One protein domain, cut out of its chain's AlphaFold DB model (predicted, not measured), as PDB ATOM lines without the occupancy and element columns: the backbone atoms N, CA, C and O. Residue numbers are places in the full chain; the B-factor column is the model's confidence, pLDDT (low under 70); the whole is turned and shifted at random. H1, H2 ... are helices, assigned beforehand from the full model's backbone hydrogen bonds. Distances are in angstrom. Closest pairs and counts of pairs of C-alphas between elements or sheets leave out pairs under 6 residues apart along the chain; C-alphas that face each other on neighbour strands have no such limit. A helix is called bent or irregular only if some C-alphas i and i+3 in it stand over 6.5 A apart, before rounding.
ATOM      1  N   SER A  13      12.833 -19.300 -30.355       94.81
ATOM      2  CA  SER A  13      12.069 -18.333 -31.146       94.81
ATOM      3  C   SER A  13      12.967 -17.536 -32.098       94.81
ATOM      4  O   SER A  13      12.566 -17.217 -33.216       94.81
ATOM      5  N   TRP A  14      14.186 -17.199 -31.667       95.38
ATOM      6  CA  TRP A  14      15.163 -16.505 -32.502       95.38
ATOM      7  C   TRP A  14      15.665 -17.391 -33.646       95.38
ATOM      8  O   TRP A  14      15.630 -16.956 -34.795       95.38
ATOM      9  N   VAL A  15      16.041 -18.643 -33.357       94.88
ATOM     10  CA  VAL A  15      16.482 -19.617 -34.372       94.88
ATOM     11  C   VAL A  15      15.378 -19.873 -35.393       94.88
ATOM     12  O   VAL A  15      15.649 -19.872 -36.589       94.88
ATOM     13  N   GLN A  16      14.130 -20.037 -34.944       95.06
ATOM     14  CA  GLN A  16      12.978 -20.226 -35.827       95.06
ATOM     15  C   GLN A  16      12.778 -19.033 -36.759       95.06
ATOM     16  O   GLN A  16      12.667 -19.222 -37.966       95.06
ATOM     17  N   ARG A  17      12.770 -17.804 -36.226       96.25
ATOM     18  CA  ARG A  17      12.650 -16.605 -37.067       96.25
ATOM     19  C   ARG A  17      13.780 -16.524 -38.084       96.25
ATOM     20  O   ARG A  17      13.502 -16.275 -39.249       96.25
ATOM     21  N   LEU A  18      15.017 -16.779 -37.654       96.06
ATOM     22  CA  LEU A  18      16.172 -16.720 -38.541       96.06
ATOM     23  C   LEU A  18      16.077 -17.763 -39.658       96.06
ATOM     24  O   LEU A  18      16.238 -17.415 -40.823       96.06
ATOM     25  N   ALA A  19      15.737 -19.011 -39.323       96.50
ATOM     26  CA  ALA A  19      15.567 -20.092 -40.293       96.50
ATOM     27  C   ALA A  19      14.435 -19.808 -41.282       96.50
ATOM     28  O   ALA A  19      14.569 -20.099 -42.459       96.50
ATOM     29  N   MET A  20      13.340 -19.189 -40.844       96.44
ATOM     30  CA  MET A  20      12.260 -18.811 -41.758       96.44
ATOM     31  C   MET A  20      12.605 -17.597 -42.635       96.44
ATOM     32  O   MET A  20      11.940 -17.379 -43.644       96.44
ATOM     33  N   SER A  21      13.613 -16.805 -42.260       95.38
ATOM     34  CA  SER A  21      14.026 -15.596 -42.988       95.38
ATOM     35  C   SER A  21      15.235 -15.782 -43.907       95.38
ATOM     36  O   SER A  21      15.440 -14.966 -44.801       95.38
ATOM     37  N   ASP A  22      16.034 -16.829 -43.694       97.12
ATOM     38  CA  ASP A  22      17.284 -17.069 -44.412       97.12
ATOM     39  C   ASP A  22      17.302 -18.500 -44.982       97.12
ATOM     40  O   ASP A  22      17.385 -19.468 -44.216       97.12
ATOM     41  N   PRO A  23      17.235 -18.664 -46.316       97.44
ATOM     42  CA  PRO A  23      17.222 -19.980 -46.945       97.44
ATOM     43  C   PRO A  23      18.468 -20.827 -46.655       97.44
ATOM     44  O   PRO A  23      18.347 -22.039 -46.482       97.44
ATOM     45  N   ALA A  24      19.659 -20.223 -46.582       97.94
ATOM     46  CA  ALA A  24      20.880 -20.966 -46.278       97.94
ATOM     47  C   ALA A  24      20.813 -21.528 -44.854       97.94
ATOM     48  O   ALA A  24      21.094 -22.710 -44.631       97.94
ATOM     49  N   TYR A  25      20.336 -20.709 -43.912       97.81
ATOM     50  CA  TYR A  25      20.180 -21.127 -42.526       97.81
ATOM     51  C   TYR A  25      19.075 -22.171 -42.365       97.81
ATOM     52  O   TYR A  25      19.224 -23.116 -41.590       97.81
ATOM     53  N   PHE A  26      17.984 -22.068 -43.122       97.94
ATOM     54  CA  PHE A  26      16.954 -23.104 -43.163       97.94
ATOM     55  C   PHE A  26      17.531 -24.463 -43.578       97.94
ATOM     56  O   PHE A  26      17.435 -25.443 -42.830       97.94
ATOM     57  N   TYR A  27      18.171 -24.522 -44.750       98.06
ATOM     58  CA  TYR A  27      18.640 -25.783 -45.319       98.06
ATOM     59  C   TYR A  27      19.779 -26.405 -44.516       98.06
ATOM     60  O   TYR A  27      19.772 -27.619 -44.323       98.06
ATOM     61  N   VAL A  28      20.701 -25.611 -43.960       96.44
ATOM     62  CA  VAL A  28      21.799 -26.170 -43.156       96.44
ATOM     63  C   VAL A  28      21.303 -26.786 -41.841       96.44
ATOM     64  O   VAL A  28      21.873 -27.771 -41.363       96.44
ATOM     65  N   ASN A  29      20.226 -26.253 -41.248       94.44
ATOM     66  CA  ASN A  29      19.612 -26.855 -40.060       94.44
ATOM     67  C   ASN A  29      18.883 -28.160 -40.416       94.44
ATOM     68  O   ASN A  29      19.004 -29.132 -39.670       94.44
ATOM     69  N   LEU A  30      18.203 -28.224 -41.569       95.19
ATOM     70  CA  LEU A  30      17.634 -29.481 -42.070       95.19
ATOM     71  C   LEU A  30      18.718 -30.519 -42.367       95.19
ATOM     72  O   LEU A  30      18.568 -31.671 -41.976       95.19
ATOM     73  N   LEU A  31      19.818 -30.113 -43.006       94.50
ATOM     74  CA  LEU A  31      20.967 -30.978 -43.272       94.50
ATOM     75  C   LEU A  31      21.546 -31.542 -41.971       94.50
ATOM     76  O   LEU A  31      21.752 -32.746 -41.870       94.50
ATOM     77  N   SER A  32      21.729 -30.693 -40.956       90.38
ATOM     78  CA  SER A  32      22.244 -31.115 -39.646       90.38
ATOM     79  C   SER A  32      21.321 -32.132 -38.963       90.38
ATOM     80  O   SER A  32      21.795 -33.091 -38.361       90.38
ATOM     81  N   ALA A  33      20.000 -31.945 -39.058       90.25
ATOM     82  CA  ALA A  33      19.031 -32.900 -38.526       90.25
ATOM     83  C   ALA A  33      19.012 -34.213 -39.328       90.25
ATOM     84  O   ALA A  33      18.906 -35.294 -38.751       90.25
ATOM     85  N   ALA A  34      19.137 -34.129 -40.654       92.00
ATOM     86  CA  ALA A  34      19.181 -35.290 -41.532       92.00
ATOM     87  C   ALA A  34      20.449 -36.129 -41.323       92.00
ATOM     88  O   ALA A  34      20.355 -37.351 -41.374       92.00
ATOM     89  N   ASP A  35      21.604 -35.513 -41.044       87.44
ATOM     90  CA  ASP A  35      22.857 -36.232 -40.778       87.44
ATOM     91  C   ASP A  35      22.689 -37.259 -39.639       87.44
ATOM     92  O   ASP A  35      23.078 -38.415 -39.800       87.44
ATOM     93  N   ASP A  36      22.052 -36.877 -38.525       85.50
ATOM     94  CA  ASP A  36      21.785 -37.777 -37.390       85.50
ATOM     95  C   ASP A  36      20.836 -38.928 -37.772       85.50
ATOM     96  O   ASP A  36      21.079 -40.091 -37.442       85.50
ATOM     97  N   LEU A  37      19.771 -38.630 -38.524       89.75
ATOM     98  CA  LEU A  37      18.797 -39.637 -38.958       89.75
ATOM     99  C   LEU A  37      19.389 -40.623 -39.972       89.75
ATOM    100  O   LEU A  37      19.123 -41.822 -39.885       89.75
ATOM    101  N   VAL A  38      20.209 -40.140 -40.906       89.56
ATOM    102  CA  VAL A  38      20.919 -40.977 -41.882       89.56
ATOM    103  C   VAL A  38      21.927 -41.878 -41.170       89.56
ATOM    104  O   VAL A  38      21.952 -43.078 -41.430       89.56
ATOM    105  N   GLN A  39      22.706 -41.346 -40.219       84.00
ATOM    106  CA  GLN A  39      23.661 -42.146 -39.439       84.00
ATOM    107  C   GLN A  39      22.980 -43.250 -38.618       84.00
ATOM    108  O   GLN A  39      23.543 -44.330 -38.452       84.00
ATOM    109  N   LYS A  40      21.752 -43.010 -38.147       87.56
ATOM    110  CA  LYS A  40      20.926 -44.005 -37.444       87.56
ATOM    111  C   LYS A  40      20.197 -44.982 -38.377       87.56
ATOM    112  O   LYS A  40      19.473 -45.846 -37.889       87.56
ATOM    113  N   GLY A  41      20.347 -44.851 -39.697       91.12
ATOM    114  CA  GLY A  41      19.640 -45.674 -40.684       91.12
ATOM    115  C   GLY A  41      18.134 -45.394 -40.766       91.12
ATOM    116  O   GLY A  41      17.390 -46.199 -41.318       91.12
ATOM    117  N   LEU A  42      17.675 -44.265 -40.218       93.31
ATOM    118  CA  LEU A  42      16.268 -43.848 -40.197       93.31
ATOM    119  C   LEU A  42      15.883 -43.002 -41.419       93.31
ATOM    120  O   LEU A  42      14.713 -42.669 -41.600       93.31
ATOM    121  N   MET A  43      16.861 -42.627 -42.246       93.50
ATOM    122  CA  MET A  43      16.672 -41.810 -43.438       93.50
ATOM    123  C   MET A  43      17.640 -42.237 -44.545       93.50
ATOM    124  O   MET A  43      18.767 -42.647 -44.278       93.50
ATOM    125  N   ASP A  44      17.194 -42.137 -45.797       94.62
ATOM    126  CA  ASP A  44      18.003 -42.470 -46.969       94.62
ATOM    127  C   ASP A  44      19.150 -41.461 -47.155       94.62
ATOM    128  O   ASP A  44      18.930 -40.247 -47.139       94.62
ATOM    129  N   ALA A  45      20.370 -41.953 -47.392       91.12
ATOM    130  CA  ALA A  45      21.554 -41.116 -47.596       91.12
ATOM    131  C   ALA A  45      21.420 -40.132 -48.778       91.12
ATOM    132  O   ALA A  45      22.054 -39.077 -48.786       91.12
ATOM    133  N   ARG A  46      20.548 -40.408 -49.758       95.12
ATOM    134  CA  ARG A  46      20.237 -39.477 -50.858       95.12
ATOM    135  C   ARG A  46      19.642 -38.158 -50.361       95.12
ATOM    136  O   ARG A  46      19.847 -37.132 -51.006       95.12
ATOM    137  N   VAL A  47      18.960 -38.157 -49.211       94.69
ATOM    138  CA  VAL A  47      18.423 -36.931 -48.597       94.69
ATOM    139  C   VAL A  47      19.552 -35.995 -48.169       94.69
ATOM    140  O   VAL A  47      19.465 -34.791 -48.393       94.69
ATOM    141  N   GLN A  48      20.644 -36.541 -47.630       91.06
ATOM    142  CA  GLN A  48      21.827 -35.772 -47.241       91.06
ATOM    143  C   GLN A  48      22.476 -35.091 -48.454       91.06
ATOM    144  O   GLN A  48      22.816 -33.909 -48.394       91.06
ATOM    145  N   ILE A  49      22.603 -35.814 -49.575       91.69
ATOM    146  CA  ILE A  49      23.145 -35.274 -50.834       91.69
ATOM    147  C   ILE A  49      22.251 -34.141 -51.347       91.69
ATOM    148  O   ILE A  49      22.738 -33.052 -51.643       91.69
ATOM    149  N   TRP A  50      20.937 -34.366 -51.386       96.31
ATOM    150  CA  TRP A  50      19.973 -33.368 -51.842       96.31
ATOM    151  C   TRP A  50      19.977 -32.100 -50.972       96.31
ATOM    152  O   TRP A  50      20.077 -30.992 -51.500       96.31
ATOM    153  N   LEU A  51      19.955 -32.246 -49.642       96.00
ATOM    154  CA  LEU A  51      20.034 -31.120 -48.705       96.00
ATOM    155  C   LEU A  51      21.375 -30.384 -48.790       96.00
ATOM    156  O   LEU A  51      21.408 -29.162 -48.643       96.00
ATOM    157  N   THR A  52      22.469 -31.094 -49.079       94.38
ATOM    158  CA  THR A  52      23.774 -30.470 -49.336       94.38
ATOM    159  C   THR A  52      23.700 -29.572 -50.572       94.38
ATOM    160  O   THR A  52      24.088 -28.408 -50.496       94.38
ATOM    161  N   SER A  53      23.131 -30.055 -51.682       96.69
ATOM    162  CA  SER A  53      22.957 -29.247 -52.898       96.69
ATOM    163  C   SER A  53      22.087 -28.010 -52.663       96.69
ATOM    164  O   SER A  53      22.442 -26.924 -53.119       96.69
ATOM    165  N   LEU A  54      20.982 -28.144 -51.919       98.25
ATOM    166  CA  LEU A  54      20.122 -27.009 -51.561       98.25
ATOM    167  C   LEU A  54      20.848 -25.984 -50.685       98.25
ATOM    168  O   LEU A  54      20.756 -24.784 -50.936       98.25
ATOM    169  N   THR A  55      21.605 -26.455 -49.693       97.38
ATOM    170  CA  THR A  55      22.371 -25.588 -48.787       97.38
ATOM    171  C   THR A  55      23.436 -24.804 -49.552       97.38
ATOM    172  O   THR A  55      23.494 -23.582 -49.444       97.38
ATOM    173  N   VAL A  56      24.243 -25.482 -50.376       95.75
ATOM    174  CA  VAL A  56      25.289 -24.837 -51.189       95.75
ATOM    175  C   VAL A  56      24.678 -23.850 -52.184       95.75
ATOM    176  O   VAL A  56      25.163 -22.727 -52.315       95.75
ATOM    177  N   GLY A  57      23.579 -24.222 -52.847       98.00
ATOM    178  CA  GLY A  57      22.864 -23.330 -53.761       98.00
ATOM    179  C   GLY A  57      22.353 -22.060 -53.072       98.00
ATOM    180  O   GLY A  57      22.520 -20.959 -53.604       98.00
ATOM    181  N   ALA A  58      21.789 -22.192 -51.868       98.31
ATOM    182  CA  ALA A  58      21.310 -21.059 -51.083       98.31
ATOM    183  C   ALA A  58      22.453 -20.146 -50.610       98.31
ATOM    184  O   ALA A  58      22.335 -18.927 -50.716       98.31
ATOM    185  N   ILE A  59      23.577 -20.715 -50.163       97.88
ATOM    186  CA  ILE A  59      24.768 -19.949 -49.767       97.88
ATOM    187  C   ILE A  59      25.330 -19.168 -50.950       97.88
ATOM    188  O   ILE A  59      25.539 -17.963 -50.841       97.88
ATOM    189  N   ASN A  60      25.524 -19.821 -52.097       97.50
ATOM    190  CA  ASN A  60      26.058 -19.162 -53.289       97.50
ATOM    191  C   ASN A  60      25.141 -18.032 -53.772       97.50
ATOM    192  O   ASN A  60      25.619 -16.960 -54.145       97.50
ATOM    193  N   SER A  61      23.825 -18.246 -53.711       97.88
ATOM    194  CA  SER A  61      22.840 -17.210 -54.037       97.88
ATOM    195  C   SER A  61      22.952 -16.020 -53.080       97.88
ATOM    196  O   SER A  61      23.003 -14.878 -53.528       97.88
ATOM    197  N   ALA A  62      23.065 -16.278 -51.773       97.50
ATOM    198  CA  ALA A  62      23.167 -15.233 -50.762       97.50
ATOM    199  C   ALA A  62      24.502 -14.466 -50.815       97.50
ATOM    200  O   ALA A  62      24.519 -13.262 -50.571       97.50
ATOM    201  N   LEU A  63      25.608 -15.127 -51.171       96.56
ATOM    202  CA  LEU A  63      26.912 -14.487 -51.395       96.56
ATOM    203  C   LEU A  63      26.935 -13.609 -52.654       96.56
ATOM    204  O   LEU A  63      27.737 -12.681 -52.734       96.56
ATOM    205  N   SER A  64      26.061 -13.889 -53.623       96.75
ATOM    206  CA  SER A  64      25.968 -13.126 -54.873       96.75
ATOM    207  C   SER A  64      25.193 -11.807 -54.727       96.75
ATOM    208  O   SER A  64      25.269 -10.962 -55.617       96.75
ATOM    209  N   ASP A  65      24.469 -11.601 -53.620       95.56
ATOM    210  CA  ASP A  65      23.792 -10.341 -53.289       95.56
ATOM    211  C   ASP A  65      24.428  -9.708 -52.043       95.56
ATOM    212  O   ASP A  65      24.408 -10.265 -50.944       95.56
ATOM    213  N   SER A  66      24.970  -8.497 -52.201       92.25
ATOM    214  CA  SER A  66      25.641  -7.758 -51.127       92.25
ATOM    215  C   SER A  66      24.742  -7.487 -49.919       92.25
ATOM    216  O   SER A  66      25.249  -7.331 -48.808       92.25
ATOM    217  N   ARG A  67      23.415  -7.468 -50.101       92.62
ATOM    218  CA  ARG A  67      22.447  -7.295 -49.009       92.62
ATOM    219  C   ARG A  67      22.315  -8.536 -48.134       92.62
ATOM    220  O   ARG A  67      21.996  -8.409 -46.955       92.62
ATOM    221  N   THR A  68      22.556  -9.718 -48.693       94.38
ATOM    222  CA  THR A  68      22.425 -10.997 -47.984       94.38
ATOM    223  C   THR A  68      23.768 -11.596 -47.574       94.38
ATOM    224  O   THR A  68      23.808 -12.383 -46.627       94.38
ATOM    225  N   ALA A  69      24.864 -11.168 -48.210       95.06
ATOM    226  CA  ALA A  69      26.212 -11.726 -48.075       95.06
ATOM    227  C   ALA A  69      26.821 -11.676 -46.659       95.06
ATOM    228  O   ALA A  69      27.763 -12.411 -46.380       95.06
ATOM    229  N   LEU A  70      26.301 -10.837 -45.758       96.19
ATOM    230  CA  LEU A  70      26.752 -10.735 -44.358       96.19
ATOM    231  C   LEU A  70      25.590 -10.797 -43.356       96.19
ATOM    232  O   LEU A  70      25.694 -10.312 -42.230       96.19
ATOM    233  N   THR A  71      24.453 -11.367 -43.754       96.69
ATOM    234  CA  THR A  71      23.338 -11.566 -42.821       96.69
ATOM    235  C   THR A  71      23.704 -12.596 -41.745       96.69
ATOM    236  O   THR A  71      24.470 -13.525 -42.018       96.69
ATOM    237  N   PRO A  72      23.143 -12.499 -40.521       96.56
ATOM    238  CA  PRO A  72      23.429 -13.472 -39.468       96.56
ATOM    239  C   PRO A  72      23.130 -14.921 -39.869       96.56
ATOM    240  O   PRO A  72      23.857 -15.826 -39.471       96.56
ATOM    241  N   GLY A  73      22.085 -15.143 -40.673       97.00
ATOM    242  CA  GLY A  73      21.714 -16.473 -41.151       97.00
ATOM    243  C   GLY A  73      22.794 -17.070 -42.047       97.00
ATOM    244  O   GLY A  73      23.264 -18.176 -41.772       97.00
ATOM    245  N   LEU A  74      23.272 -16.318 -43.038       98.06
ATOM    246  CA  LEU A  74      24.357 -16.762 -43.905       98.06
ATOM    247  C   LEU A  74      25.665 -16.999 -43.138       98.06
ATOM    248  O   LEU A  74      26.278 -18.054 -43.301       98.06
ATOM    249  N   ILE A  75      26.065 -16.069 -42.265       97.50
ATOM    250  CA  ILE A  75      27.290 -16.192 -41.454       97.50
ATOM    251  C   ILE A  75      27.257 -17.482 -40.624       97.50
ATOM    252  O   ILE A  75      28.184 -18.293 -40.673       97.50
ATOM    253  N   LEU A  76      26.154 -17.721 -39.910       96.94
ATOM    254  CA  LEU A  76      25.988 -18.933 -39.109       96.94
ATOM    255  C   LEU A  76      25.870 -20.198 -39.966       96.94
ATOM    256  O   LEU A  76      26.238 -21.278 -39.503       96.94
ATOM    257  N   SER A  77      25.393 -20.087 -41.206       98.00
ATOM    258  CA  SER A  77      25.343 -21.214 -42.142       98.00
ATOM    259  C   SER A  77      26.732 -21.659 -42.573       98.00
ATOM    260  O   SER A  77      27.019 -22.855 -42.536       98.00
ATOM    261  N   VAL A  78      27.619 -20.715 -42.897       97.31
ATOM    262  CA  VAL A  78      29.021 -21.017 -43.227       97.31
ATOM    263  C   VAL A  78      29.731 -21.648 -42.025       97.31
ATOM    264  O   VAL A  78      30.378 -22.686 -42.174       97.31
ATOM    265  N   GLY A  79      29.529 -21.111 -40.816       95.62
ATOM    266  CA  GLY A  79      30.056 -21.716 -39.587       95.62
ATOM    267  C   GLY A  79      29.534 -23.138 -39.341       95.62
ATOM    268  O   GLY A  79      30.287 -24.024 -38.933       95.62
ATOM    269  N   ARG A  80      28.257 -23.403 -39.644       94.75
ATOM    270  CA  ARG A  80      27.660 -24.741 -39.513       94.75
ATOM    271  C   ARG A  80      28.217 -25.730 -40.540       94.75
ATOM    272  O   ARG A  80      28.448 -26.881 -40.173       94.75
ATOM    273  N   ILE A  81      28.464 -25.309 -41.782       95.12
ATOM    274  CA  ILE A  81      29.131 -26.159 -42.781       95.12
ATOM    275  C   ILE A  81      30.550 -26.495 -42.334       95.12
ATOM    276  O   ILE A  81      30.907 -27.670 -42.346       95.12
ATOM    277  N   ALA A  82      31.317 -25.506 -41.868       94.69
ATOM    278  CA  ALA A  82      32.659 -25.742 -41.343       94.69
ATOM    279  C   ALA A  82      32.642 -26.787 -40.217       94.69
ATOM    280  O   ALA A  82      33.414 -27.743 -40.237       94.69
ATOM    281  N   PHE A  83      31.706 -26.649 -39.271       92.94
ATOM    282  CA  PHE A  83      31.532 -27.624 -38.197       92.94
ATOM    283  C   PHE A  83      31.238 -29.025 -38.738       92.94
ATOM    284  O   PHE A  83      31.887 -29.996 -38.357       92.94
ATOM    285  N   ARG A  84      30.267 -29.131 -39.648       91.19
ATOM    286  CA  ARG A  84      29.860 -30.400 -40.248       91.19
ATOM    287  C   ARG A  84      31.023 -31.080 -40.965       91.19
ATOM    288  O   ARG A  84      31.262 -32.262 -40.760       91.19
ATOM    289  N   GLU A  85      31.755 -30.360 -41.796       91.62
ATOM    290  CA  GLU A  85      32.867 -30.926 -42.556       91.62
ATOM    291  C   GLU A  85      34.005 -31.414 -41.667       91.62
ATOM    292  O   GLU A  85      34.497 -32.522 -41.865       91.62
ATOM    293  N   ILE A  86      34.360 -30.647 -40.636       90.81
ATOM    294  CA  ILE A  86      35.408 -31.034 -39.687       90.81
ATOM    295  C   ILE A  86      35.004 -32.278 -38.884       90.81
ATOM    296  O   ILE A  86      35.843 -33.141 -38.621       90.81
ATOM    297  N   VAL A  87      33.731 -32.384 -38.488       86.50
ATOM    298  CA  VAL A  87      33.264 -33.460 -37.601       86.50
ATOM    299  C   VAL A  87      32.883 -34.730 -38.368       86.50
ATOM    300  O   VAL A  87      33.218 -35.829 -37.921       86.50
ATOM    301  N   VAL A  88      32.198 -34.612 -39.510       81.44
ATOM    302  CA  VAL A  88      31.611 -35.759 -40.233       81.44
ATOM    303  C   VAL A  88      32.000 -35.864 -41.710       81.44
ATOM    304  O   VAL A  88      31.723 -36.893 -42.323       81.44
ATOM    305  N   GLY A  89      32.594 -34.826 -42.302       84.06
ATOM    306  CA  GLY A  89      32.791 -34.722 -43.751       84.06
ATOM    307  C   GLY A  89      34.252 -34.601 -44.177       84.06
ATOM    308  O   GLY A  89      35.138 -35.277 -43.653       84.06
ATOM    309  N   ASP A  90      34.486 -33.747 -45.178       89.62
ATOM    310  CA  ASP A  90      35.826 -33.408 -45.651       89.62
ATOM    311  C   ASP A  90      36.492 -32.421 -44.689       89.62
ATOM    312  O   ASP A  90      36.342 -31.202 -44.782       89.62
ATOM    313  N   ARG A  91      37.258 -32.976 -43.753       91.44
ATOM    314  CA  ARG A  91      37.976 -32.193 -42.751       91.44
ATOM    315  C   ARG A  91      38.924 -31.160 -43.369       91.44
ATOM    316  O   ARG A  91      39.054 -30.070 -42.816       91.44
ATOM    317  N   THR A  92      39.573 -31.476 -44.490       92.25
ATOM    318  CA  THR A  92      40.517 -30.558 -45.140       92.25
ATOM    319  C   THR A  92      39.788 -29.341 -45.696       92.25
ATOM    320  O   THR A  92      40.246 -28.220 -45.484       92.25
ATOM    321  N   ALA A  93      38.630 -29.534 -46.334       91.00
ATOM    322  CA  ALA A  93      37.788 -28.424 -46.782       91.00
ATOM    323  C   ALA A  93      37.302 -27.564 -45.603       91.00
ATOM    324  O   ALA A  93      37.410 -26.333 -45.637       91.00
ATOM    325  N   GLY A  94      36.862 -28.202 -44.516       93.25
ATOM    326  CA  GLY A  94      36.381 -27.496 -43.333       93.25
ATOM    327  C   GLY A  94      37.457 -26.627 -42.673       93.25
ATOM    328  O   GLY A  94      37.188 -25.477 -42.322       93.25
ATOM    329  N   GLU A  95      38.684 -27.143 -42.547       91.94
ATOM    330  CA  GLU A  95      39.826 -26.429 -41.957       91.94
ATOM    331  C   GLU A  95      40.405 -25.346 -42.873       91.94
ATOM    332  O   GLU A  95      40.686 -24.243 -42.407       91.94
ATOM    333  N   ALA A  96      40.594 -25.641 -44.160       92.94
ATOM    334  CA  ALA A  96      41.303 -24.749 -45.076       92.94
ATOM    335  C   ALA A  96      40.396 -23.698 -45.734       92.94
ATOM    336  O   ALA A  96      40.894 -22.668 -46.191       92.94
ATOM    337  N   ILE A  97      39.084 -23.947 -45.806       94.06
ATOM    338  CA  ILE A  97      38.150 -23.126 -46.590       94.06
ATOM    339  C   ILE A  97      37.058 -22.544 -45.697       94.06
ATOM    340  O   ILE A  97      36.997 -21.327 -45.507       94.06
ATOM    341  N   HIS A  98      36.189 -23.384 -45.133       95.31
ATOM    342  CA  HIS A  98      34.951 -22.884 -44.531       95.31
ATOM    343  C   HIS A  98      35.147 -22.264 -43.149       95.31
ATOM    344  O   HIS A  98      34.513 -21.250 -42.851       95.31
ATOM    345  N   ARG A  99      36.046 -22.797 -42.313       93.25
ATOM    346  CA  ARG A  99      36.342 -22.186 -41.011       93.25
ATOM    347  C   ARG A  99      37.029 -20.815 -41.151       93.25
ATOM    348  O   ARG A  99      36.559 -19.876 -40.505       93.25
ATOM    349  N   PRO A 100      38.044 -20.630 -42.021       94.38
ATOM    350  CA  PRO A 100      38.589 -19.304 -42.312       94.38
ATOM    351  C   PRO A 100      37.563 -18.352 -42.937       94.38
ATOM    352  O   PRO A 100      37.535 -17.171 -42.595       94.38
ATOM    353  N   ALA A 101      36.688 -18.846 -43.823       95.44
ATOM    354  CA  ALA A 101      35.620 -18.031 -44.400       95.44
ATOM    355  C   ALA A 101      34.651 -17.521 -43.323       95.44
ATOM    356  O   ALA A 101      34.346 -16.329 -43.294       95.44
ATOM    357  N   PHE A 102      34.230 -18.390 -42.400       95.69
ATOM    358  CA  PHE A 102      33.395 -18.012 -41.261       95.69
ATOM    359  C   PHE A 102      34.059 -16.926 -40.399       95.69
ATOM    360  O   PHE A 102      33.433 -15.899 -40.142       95.69
ATOM    361  N   ALA A 103      35.337 -17.102 -40.038       93.75
ATOM    362  CA  ALA A 103      36.100 -16.108 -39.275       93.75
ATOM    363  C   ALA A 103      36.128 -14.749 -39.985       93.75
ATOM    364  O   ALA A 103      35.809 -13.716 -39.406       93.75
ATOM    365  N   LYS A 104      36.432 -14.753 -41.287       94.12
ATOM    366  CA  LYS A 104      36.485 -13.531 -42.090       94.12
ATOM    367  C   LYS A 104      35.135 -12.816 -42.134       94.12
ATOM    368  O   LYS A 104      35.097 -11.591 -42.039       94.12
ATOM    369  N   MET A 105      34.033 -13.554 -42.261       95.56
ATOM    370  CA  MET A 105      32.695 -12.961 -42.234       95.56
ATOM    371  C   MET A 105      32.365 -12.343 -40.869       95.56
ATOM    372  O   MET A 105      31.762 -11.269 -40.830       95.56
ATOM    373  N   LEU A 106      32.791 -12.971 -39.767       93.50
ATOM    374  CA  LEU A 106      32.666 -12.399 -38.425       93.50
ATOM    375  C   LEU A 106      33.453 -11.094 -38.300       93.50
ATOM    376  O   LEU A 106      32.888 -10.083 -37.889       93.50
ATOM    377  N   THR A 107      34.708 -11.062 -38.749       92.25
ATOM    378  CA  THR A 107      35.500  -9.824 -38.783       92.25
ATOM    379  C   THR A 107      34.802  -8.737 -39.608       92.25
ATOM    380  O   THR A 107      34.704  -7.593 -39.169       92.25
ATOM    381  N   MET A 108      34.260  -9.084 -40.781       93.06
ATOM    382  CA  MET A 108      33.582  -8.136 -41.674       93.06
ATOM    383  C   MET A 108      32.302  -7.538 -41.075       93.06
ATOM    384  O   MET A 108      32.007  -6.374 -41.340       93.06
ATOM    385  N   VAL A 109      31.546  -8.301 -40.279       92.69
ATOM    386  CA  VAL A 109      30.323  -7.802 -39.622       92.69
ATOM    387  C   VAL A 109      30.614  -7.054 -38.311       92.69
ATOM    388  O   VAL A 109      29.709  -6.459 -37.730       92.69
ATOM    389  N   GLY A 110      31.873  -7.028 -37.859       89.12
ATOM    390  CA  GLY A 110      32.289  -6.358 -36.622       89.12
ATOM    391  C   GLY A 110      32.312  -7.266 -35.388       89.12
ATOM    392  O   GLY A 110      32.232  -6.773 -34.267       89.12
ATOM    393  N   GLY A 111      32.425  -8.579 -35.588       88.12
ATOM    394  CA  GLY A 111      32.555  -9.588 -34.540       88.12
ATOM    395  C   GLY A 111      31.238 -10.262 -34.147       88.12
ATOM    396  O   GLY A 111      30.159  -9.949 -34.654       88.12
ATOM    397  N   LEU A 112      31.331 -11.210 -33.211       86.69
ATOM    398  CA  LEU A 112      30.208 -12.046 -32.770       86.69
ATOM    399  C   LEU A 112      29.031 -11.252 -32.190       86.69
ATOM    400  O   LEU A 112      27.872 -11.590 -32.450       86.69
ATOM    401  N   ASP A 113      29.306 -10.177 -31.452       88.12
ATOM    402  CA  ASP A 113      28.270  -9.345 -30.827       88.12
ATOM    403  C   ASP A 113      27.361  -8.659 -31.860       88.12
ATOM    404  O   ASP A 113      26.174  -8.424 -31.601       88.12
ATOM    405  N   ALA A 114      27.870  -8.404 -33.071       90.50
ATOM    406  CA  ALA A 114      27.096  -7.808 -34.155       90.50
ATOM    407  C   ALA A 114      25.951  -8.716 -34.640       90.50
ATOM    408  O   ALA A 114      24.953  -8.224 -35.169       90.50
ATOM    409  N   LEU A 115      26.037 -10.029 -34.391       91.06
ATOM    410  CA  LEU A 115      24.985 -10.989 -34.729       91.06
ATOM    411  C   LEU A 115      23.764 -10.904 -33.797       91.06
ATOM    412  O   LEU A 115      22.723 -11.487 -34.107       91.06
ATOM    413  N   ARG A 116      23.871 -10.188 -32.661       91.06
ATOM    414  CA  ARG A 116      22.781  -9.965 -31.687       91.06
ATOM    415  C   ARG A 116      22.071 -11.258 -31.271       91.06
ATOM    416  O   ARG A 116      20.842 -11.325 -31.180       91.06
ATOM    417  N   MET A 117      22.860 -12.306 -31.053       90.81
ATOM    418  CA  MET A 117      22.358 -13.625 -30.687       90.81
ATOM    419  C   MET A 117      21.867 -13.648 -29.232       90.81
ATOM    420  O   MET A 117      22.498 -13.051 -28.359       90.81
ATOM    421  N   PRO A 118      20.790 -14.390 -28.922       92.31
ATOM    422  CA  PRO A 118      20.444 -14.705 -27.541       92.31
ATOM    423  C   PRO A 118      21.582 -15.454 -26.837       92.31
ATOM    424  O   PRO A 118      22.305 -16.230 -27.467       92.31
ATOM    425  N   SER A 119      21.684 -15.299 -25.514       86.88
ATOM    426  CA  SER A 119      22.742 -15.900 -24.683       86.88
ATOM    427  C   SER A 119      22.924 -17.404 -24.917       86.88
ATOM    428  O   SER A 119      24.049 -17.892 -24.991       86.88
ATOM    429  N   MET A 120      21.829 -18.153 -25.075       87.38
ATOM    430  CA  MET A 120      21.875 -19.584 -25.376       87.38
ATOM    431  C   MET A 120      22.569 -19.870 -26.718       87.38
ATOM    432  O   MET A 120      23.422 -20.752 -26.778       87.38
ATOM    433  N   CYS A 121      22.209 -19.145 -27.780       89.25
ATOM    434  CA  CYS A 121      22.781 -19.319 -29.117       89.25
ATOM    435  C   CYS A 121      24.267 -18.948 -29.127       89.25
ATOM    436  O   CYS A 121      25.073 -19.677 -29.697       89.25
ATOM    437  N   TYR A 122      24.620 -17.874 -28.419       87.75
ATOM    438  CA  TYR A 122      26.005 -17.469 -28.207       87.75
ATOM    439  C   TYR A 122      26.810 -18.591 -27.534       87.75
ATOM    440  O   TYR A 122      27.792 -19.072 -28.087       87.75
ATOM    441  N   ARG A 123      26.334 -19.112 -26.391       84.75
ATOM    442  CA  ARG A 123      26.985 -20.229 -25.678       84.75
ATOM    443  C   ARG A 123      27.115 -21.489 -26.539       84.75
ATOM    444  O   ARG A 123      28.128 -22.175 -26.441       84.75
ATOM    445  N   HIS A 124      26.110 -21.789 -27.364       86.50
ATOM    446  CA  HIS A 124      26.149 -22.915 -28.302       86.50
ATOM    447  C   HIS A 124      27.248 -22.741 -29.352       86.50
ATOM    448  O   HIS A 124      27.971 -23.688 -29.649       86.50
ATOM    449  N   LEU A 125      27.403 -21.531 -29.891       89.19
ATOM    450  CA  LEU A 125      28.463 -21.235 -30.847       89.19
ATOM    451  C   LEU A 125      29.851 -21.378 -30.211       89.19
ATOM    452  O   LEU A 125      30.730 -21.974 -30.824       89.19
ATOM    453  N   LEU A 126      30.024 -20.929 -28.965       85.38
ATOM    454  CA  LEU A 126      31.303 -21.075 -28.258       85.38
ATOM    455  C   LEU A 126      31.641 -22.530 -27.979       85.38
ATOM    456  O   LEU A 126      32.789 -22.946 -28.078       85.38
ATOM    457  N   TRP A 127      30.633 -23.312 -27.605       85.94
ATOM    458  CA  TRP A 127      30.786 -24.749 -27.446       85.94
ATOM    459  C   TRP A 127      31.224 -25.408 -28.761       85.94
ATOM    460  O   TRP A 127      32.178 -26.187 -28.766       85.94
ATOM    461  N   ALA A 128      30.597 -25.038 -29.881       88.50
ATOM    462  CA  ALA A 128      30.994 -25.521 -31.197       88.50
ATOM    463  C   ALA A 128      32.432 -25.102 -31.557       88.50
ATOM    464  O   ALA A 128      33.196 -25.932 -32.041       88.50
ATOM    465  N   ASP A 129      32.845 -23.863 -31.278       89.25
ATOM    466  CA  ASP A 129      34.229 -23.438 -31.516       89.25
ATOM    467  C   ASP A 129      35.237 -24.205 -30.652       89.25
ATOM    468  O   ASP A 129      36.271 -24.629 -31.166       89.25
ATOM    469  N   ARG A 130      34.943 -24.467 -29.372       84.69
ATOM    470  CA  ARG A 130      35.836 -25.264 -28.510       84.69
ATOM    471  C   ARG A 130      36.056 -26.667 -29.057       84.69
ATOM    472  O   ARG A 130      37.188 -27.142 -29.070       84.69
ATOM    473  N   ILE A 131      34.998 -27.299 -29.556       85.56
ATOM    474  CA  ILE A 131      35.077 -28.587 -30.250       85.56
ATOM    475  C   ILE A 131      36.014 -28.506 -31.447       85.56
ATOM    476  O   ILE A 131      36.928 -29.319 -31.582       85.56
ATOM    477  N   LEU A 132      35.787 -27.532 -32.327       87.00
ATOM    478  CA  LEU A 132      36.576 -27.431 -33.545       87.00
ATOM    479  C   LEU A 132      38.026 -27.101 -33.196       87.00
ATOM    480  O   LEU A 132      38.941 -27.672 -33.768       87.00
ATOM    481  N   THR A 133      38.263 -26.257 -32.200       86.69
ATOM    482  CA  THR A 133      39.599 -25.968 -31.669       86.69
ATOM    483  C   THR A 133      40.287 -27.221 -31.135       86.69
ATOM    484  O   THR A 133      41.463 -27.425 -31.411       86.69
ATOM    485  N   ALA A 134      39.567 -28.096 -30.431       82.75
ATOM    486  CA  ALA A 134      40.113 -29.363 -29.949       82.75
ATOM    487  C   ALA A 134      40.517 -30.303 -31.095       82.75
ATOM    488  O   ALA A 134      41.517 -31.010 -30.996       82.75
ATOM    489  N   ILE A 135      39.749 -30.304 -32.189       82.19
ATOM    490  CA  ILE A 135      40.007 -31.152 -33.355       82.19
ATOM    491  C   ILE A 135      41.155 -30.592 -34.199       82.19
ATOM    492  O   ILE A 135      42.040 -31.351 -34.595       82.19
ATOM    493  N   THR A 136      41.134 -29.291 -34.501       83.69
ATOM    494  CA  THR A 136      42.022 -28.659 -35.492       83.69
ATOM    495  C   THR A 136      43.237 -27.966 -34.875       83.69
ATOM    496  O   THR A 136      44.170 -27.630 -35.593       83.69
ATOM    497  N   GLY A 137      43.234 -27.704 -33.565       83.31
ATOM    498  CA  GLY A 137      44.284 -26.950 -32.873       83.31
ATOM    499  C   GLY A 137      44.250 -25.434 -33.099       83.31
ATOM    500  O   GLY A 137      45.198 -24.750 -32.728       83.31
ATOM    501  N   THR A 138      43.189 -24.892 -33.703       83.38
ATOM    502  CA  THR A 138      43.066 -23.457 -34.028       83.38
ATOM    503  C   THR A 138      41.707 -22.947 -33.583       83.38
ATOM    504  O   THR A 138      40.707 -23.572 -33.933       83.38
ATOM    505  N   ALA A 139      41.651 -21.846 -32.829       85.81
ATOM    506  CA  ALA A 139      40.390 -21.234 -32.410       85.81
ATOM    507  C   ALA A 139      39.889 -20.203 -33.422       85.81
ATOM    508  O   ALA A 139      40.675 -19.625 -34.170       85.81
ATOM    509  N   ILE A 140      38.579 -19.929 -33.434       84.38
ATOM    510  CA  ILE A 140      38.032 -18.882 -34.308       84.38
ATOM    511  C   ILE A 140      38.644 -17.509 -34.001       84.38
ATOM    512  O   ILE A 140      38.973 -16.770 -34.925       84.38
ATOM    513  N   ALA A 141      38.904 -17.216 -32.723       80.31
ATOM    514  CA  ALA A 141      39.531 -15.970 -32.289       80.31
ATOM    515  C   ALA A 141      40.949 -15.778 -32.864       80.31
ATOM    516  O   ALA A 141      41.349 -14.647 -33.140       80.31
ATOM    517  N   ASP A 142      41.686 -16.872 -33.101       81.06
ATOM    518  CA  ASP A 142      43.013 -16.827 -33.730       81.06
ATOM    519  C   ASP A 142      42.913 -16.484 -35.229       81.06
ATOM    520  O   ASP A 142      43.831 -15.899 -35.801       81.06
ATOM    521  N   LEU A 143      41.788 -16.833 -35.868       76.81
ATOM    522  CA  LEU A 143      41.533 -16.619 -37.296       76.81
ATOM    523  C   LEU A 143      40.931 -15.241 -37.605       76.81
ATOM    524  O   LEU A 143      41.157 -14.705 -38.688       76.81
ATOM    525  N   GLU A 144      40.159 -14.665 -36.684       73.06
ATOM    526  CA  GLU A 144      39.496 -13.369 -36.882       73.06
ATOM    527  C   GLU A 144      40.469 -12.182 -36.900       73.06
ATOM    528  O   GLU A 144      40.145 -11.129 -37.455       73.06
ATOM    529  N   GLY A 145      41.645 -12.317 -36.273       59.94
ATOM    530  CA  GLY A 145      42.675 -11.271 -36.185       59.94
ATOM    531  C   GLY A 145      42.267 -10.001 -35.417       59.94
ATOM    532  O   GLY A 145      43.118  -9.157 -35.148       59.94
ATOM    533  N   SER A 146      40.991  -9.855 -35.037       48.81
ATOM    534  CA  SER A 146      40.409  -8.675 -34.380       48.81
ATOM    535  C   SER A 146      40.366  -8.754 -32.851       48.81
ATOM    536  O   SER A 146      39.877  -7.826 -32.211       48.81
ATOM    537  N   GLY A 147      40.885  -9.827 -32.247       45.12
ATOM    538  CA  GLY A 147      41.031  -9.922 -30.793       45.12
ATOM    539  C   GLY A 147      39.705  -9.997 -30.030       45.12
ATOM    540  O   GLY A 147      39.564  -9.333 -29.001       45.12
ATOM    541  N   LEU A 148      38.738 -10.805 -30.490       47.31
ATOM    542  CA  LEU A 148      37.608 -11.184 -29.637       47.31
ATOM    543  C   LEU A 148      38.149 -11.962 -28.430       47.31
ATOM    544  O   LEU A 148      38.628 -13.089 -28.531       47.31
ATOM    545  N   ASN A 149      38.137 -11.298 -27.277       44.81
ATOM    546  CA  ASN A 149      38.683 -11.816 -26.036       44.81
ATOM    547  C   ASN A 149      37.574 -12.544 -25.276       44.81
ATOM    548  O   ASN A 149      36.812 -11.929 -24.529       44.81
ATOM    549  N   GLU A 150      37.461 -13.853 -25.466       50.84
ATOM    550  CA  GLU A 150      36.494 -14.637 -24.710       50.84
ATOM    551  C   GLU A 150      37.090 -15.251 -23.447       50.84
ATOM    552  O   GLU A 150      38.076 -15.993 -23.459       50.84
ATOM    553  N   ARG A 151      36.416 -14.986 -22.323       44.91
ATOM    554  CA  ARG A 151      36.612 -15.711 -21.068       44.91
ATOM    555  C   ARG A 151      36.312 -17.196 -21.290       44.91
ATOM    556  O   ARG A 151      35.165 -17.588 -21.486       44.91
ATOM    557  N   ARG A 152      37.355 -18.019 -21.181       47.00
ATOM    558  CA  ARG A 152      37.298 -19.488 -21.116       47.00
ATOM    559  C   ARG A 152      36.554 -19.914 -19.843       47.00
ATOM    560  O   ARG A 152      37.023 -19.615 -18.750       47.00
ATOM    561  N   VAL A 153      35.403 -20.586 -19.961       45.88
ATOM    562  CA  VAL A 153      34.589 -21.004 -18.791       45.88
ATOM    563  C   VAL A 153      34.501 -22.528 -18.608       45.88
ATOM    564  O   VAL A 153      34.106 -22.970 -17.534       45.88
ATOM    565  N   THR A 154      34.908 -23.363 -19.573       51.25
ATOM    566  CA  THR A 154      34.836 -24.834 -19.426       51.25
ATOM    567  C   THR A 154      36.034 -25.563 -20.036       51.25
ATOM    568  O   THR A 154      36.709 -25.043 -20.926       51.25
ATOM    569  N   THR A 155      36.301 -26.766 -19.527       56.91
ATOM    570  CA  THR A 155      37.376 -27.681 -19.934       56.91
ATOM    571  C   THR A 155      37.018 -28.437 -21.215       56.91
ATOM    572  O   THR A 155      35.915 -28.953 -21.356       56.91
ATOM    573  N   VAL A 156      37.966 -28.511 -22.156       58.19
ATOM    574  CA  VAL A 156      37.803 -29.130 -23.489       58.19
ATOM    575  C   VAL A 156      37.463 -30.627 -23.416       58.19
ATOM    576  O   VAL A 156      36.734 -31.135 -24.265       58.19
ATOM    577  N   GLU A 157      37.945 -31.329 -22.388       59.81
ATOM    578  CA  GLU A 157      37.723 -32.771 -22.197       59.81
ATOM    579  C   GLU A 157      36.239 -33.140 -22.034       59.81
ATOM    580  O   GLU A 157      35.798 -34.154 -22.576       59.81
ATOM    581  N   ASP A 158      35.445 -32.302 -21.362       57.88
ATOM    582  CA  ASP A 158      34.011 -32.557 -21.167       57.88
ATOM    583  C   ASP A 158      33.210 -32.368 -22.464       57.88
ATOM    584  O   ASP A 158      32.252 -33.100 -22.722       57.88
ATOM    585  N   ASP A 159      33.628 -31.427 -23.315       61.31
ATOM    586  CA  ASP A 159      32.964 -31.131 -24.586       61.31
ATOM    587  C   ASP A 159      33.248 -32.208 -25.646       61.31
ATOM    588  O   ASP A 159      32.339 -32.619 -26.373       61.31
ATOM    589  N   VAL A 160      34.485 -32.718 -25.700       60.53
ATOM    590  CA  VAL A 160      34.858 -33.844 -26.577       60.53
ATOM    591  C   VAL A 160      34.148 -35.124 -26.139       60.53
ATOM    592  O   VAL A 160      33.586 -35.833 -26.969       60.53
ATOM    593  N   LYS A 161      34.069 -35.387 -24.830       61.22
ATOM    594  CA  LYS A 161      33.327 -36.536 -24.298       61.22
ATOM    595  C   LYS A 161      31.827 -36.455 -24.596       61.22
ATOM    596  O   LYS A 161      31.198 -37.483 -24.848       61.22
ATOM    597  N   ALA A 162      31.245 -35.253 -24.587       59.28
ATOM    598  CA  ALA A 162      29.862 -35.052 -25.008       59.28
ATOM    599  C   ALA A 162      29.679 -35.413 -26.491       59.28
ATOM    600  O   ALA A 162      28.735 -36.124 -26.825       59.28
ATOM    601  N   LEU A 163      30.601 -35.003 -27.368       59.34
ATOM    602  CA  LEU A 163      30.568 -35.405 -28.775       59.34
ATOM    603  C   LEU A 163      30.720 -36.903 -28.985       59.34
ATOM    604  O   LEU A 163      29.959 -37.450 -29.769       59.34
ATOM    605  N   ASP A 164      31.639 -37.571 -28.291       59.91
ATOM    606  CA  ASP A 164      31.821 -39.024 -28.412       59.91
ATOM    607  C   ASP A 164      30.564 -39.809 -27.993       59.91
ATOM    608  O   ASP A 164      30.352 -40.937 -28.436       59.91
ATOM    609  N   GLY A 165      29.706 -39.214 -27.156       55.12
ATOM    610  CA  GLY A 165      28.387 -39.755 -26.823       55.12
ATOM    611  C   GLY A 165      27.301 -39.489 -27.876       55.12
ATOM    612  O   GLY A 165      26.320 -40.230 -27.927       55.12
ATOM    613  N   PHE A 166      27.452 -38.447 -28.701       49.28
ATOM    614  CA  PHE A 166      26.492 -38.053 -29.745       49.28
ATOM    615  C   PHE A 166      26.870 -38.552 -31.144       49.28
ATOM    616  O   PHE A 166      25.987 -38.804 -31.961       49.28
ATOM    617  N   LEU A 167      28.161 -38.696 -31.428       48.09
ATOM    618  CA  LEU A 167      28.678 -39.263 -32.659       48.09
ATOM    619  C   LEU A 167      28.668 -40.787 -32.500       48.09
ATOM    620  O   LEU A 167      29.372 -41.302 -31.627       48.09
TER     621      LEU A 167
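Overview. This is residues 13 to 167 of the 177 residues of an uncharacterized protein of Acidomyces richmondensis BFW (UniProt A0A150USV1). What does the printed part look like? H4 runs through the core of an up-and-down bundle of five helices, H2, H3, H4, H5 and H7, each running against the one before it; the hairpin of H2 and H3 packs on one side of H4, H5 on the other, and H7 slants over H4. H1 turns off at the start of H2, short H8 packs on H5, and H9 crosses H7 on the outside. What is it made of, and how large is it? The 155 printed residues have nine named helices, H1 to H9 in chain order, and no named strand, class all helix; the whole is compact and rounded, with a radius of gyration of the C-alphas of 15.2 A and spans of 42 by 40 by 32 A.

Along the chain. Where do the first helices run? H1 is residues 13 to 21, from C-alpha 13 at (12.069, -18.333, -31.146). H2 is 23 to 39, 24.3 A long; H3 is 45 to 63, 27.4 A; H4 is 72 to 88, 23.8 A. And the later ones? H5 is 91 to 109, 25.8 A, only just irregular, with C-alphas 96 and 99 6.9 A apart, and has a kink of 28 degrees near residue 98. H6 is 112 to 115, H7 119 to 136, 25.5 A, H8 140 to 144, and H9 156 to 166, ending at C-alpha 166 (26.492, -38.053, -29.745).

Arrangement. What touches the hub, H4? H5 forms a hairpin with it at a shallow tilt of 20 degrees, closest C-alphas Ala 82 and Gly 94, 4.6 A; H2 touches it at 23 degrees, shallow, the same way, Tyr 25 to Gly 73, 5.1 A. With residues 83 to 87 alone H4 touches residues 128 to 135 of H7, closest C-alphas Phe 83 and Leu 132, 6.9 A. What lies farther out? H2 and H3 form a hairpin, closest C-alphas Ala 24 and Ala 58, 4.8 A; H1 and H2 touch only at the corner, Ala 19 to Phe 26, 4.4 A. H8 touches H5, Ala 103 to Glu 144, 5.0 A; H9 is about perpendicular to H7 at 85 degrees, Ile 131 to Val 160, 6.4 A; H6 is close to H4 but not clearly touching, Pro 72 to Leu 115, 5.6 A. Are the helix backbones complete? Every O i to N i+4 pair is within hydrogen-bond range in H1, H3, H4, H7, H8 and H9, 12 of 13 in H2 and 12 of 15 in H5, and H6 is too short for such a pair.

Size, cuts and confidence. How far does it reach? The two C-alphas farthest apart, of Leu 42 and Ser 146, are 43.1 A apart. Is it cut, and which link is long? The printed part has no cut, and the link from H8 to H9, 11 residues, is long. Where is confidence low? Mean pLDDT of the printed part is 86.2, and residues 145 to 167 are under 70.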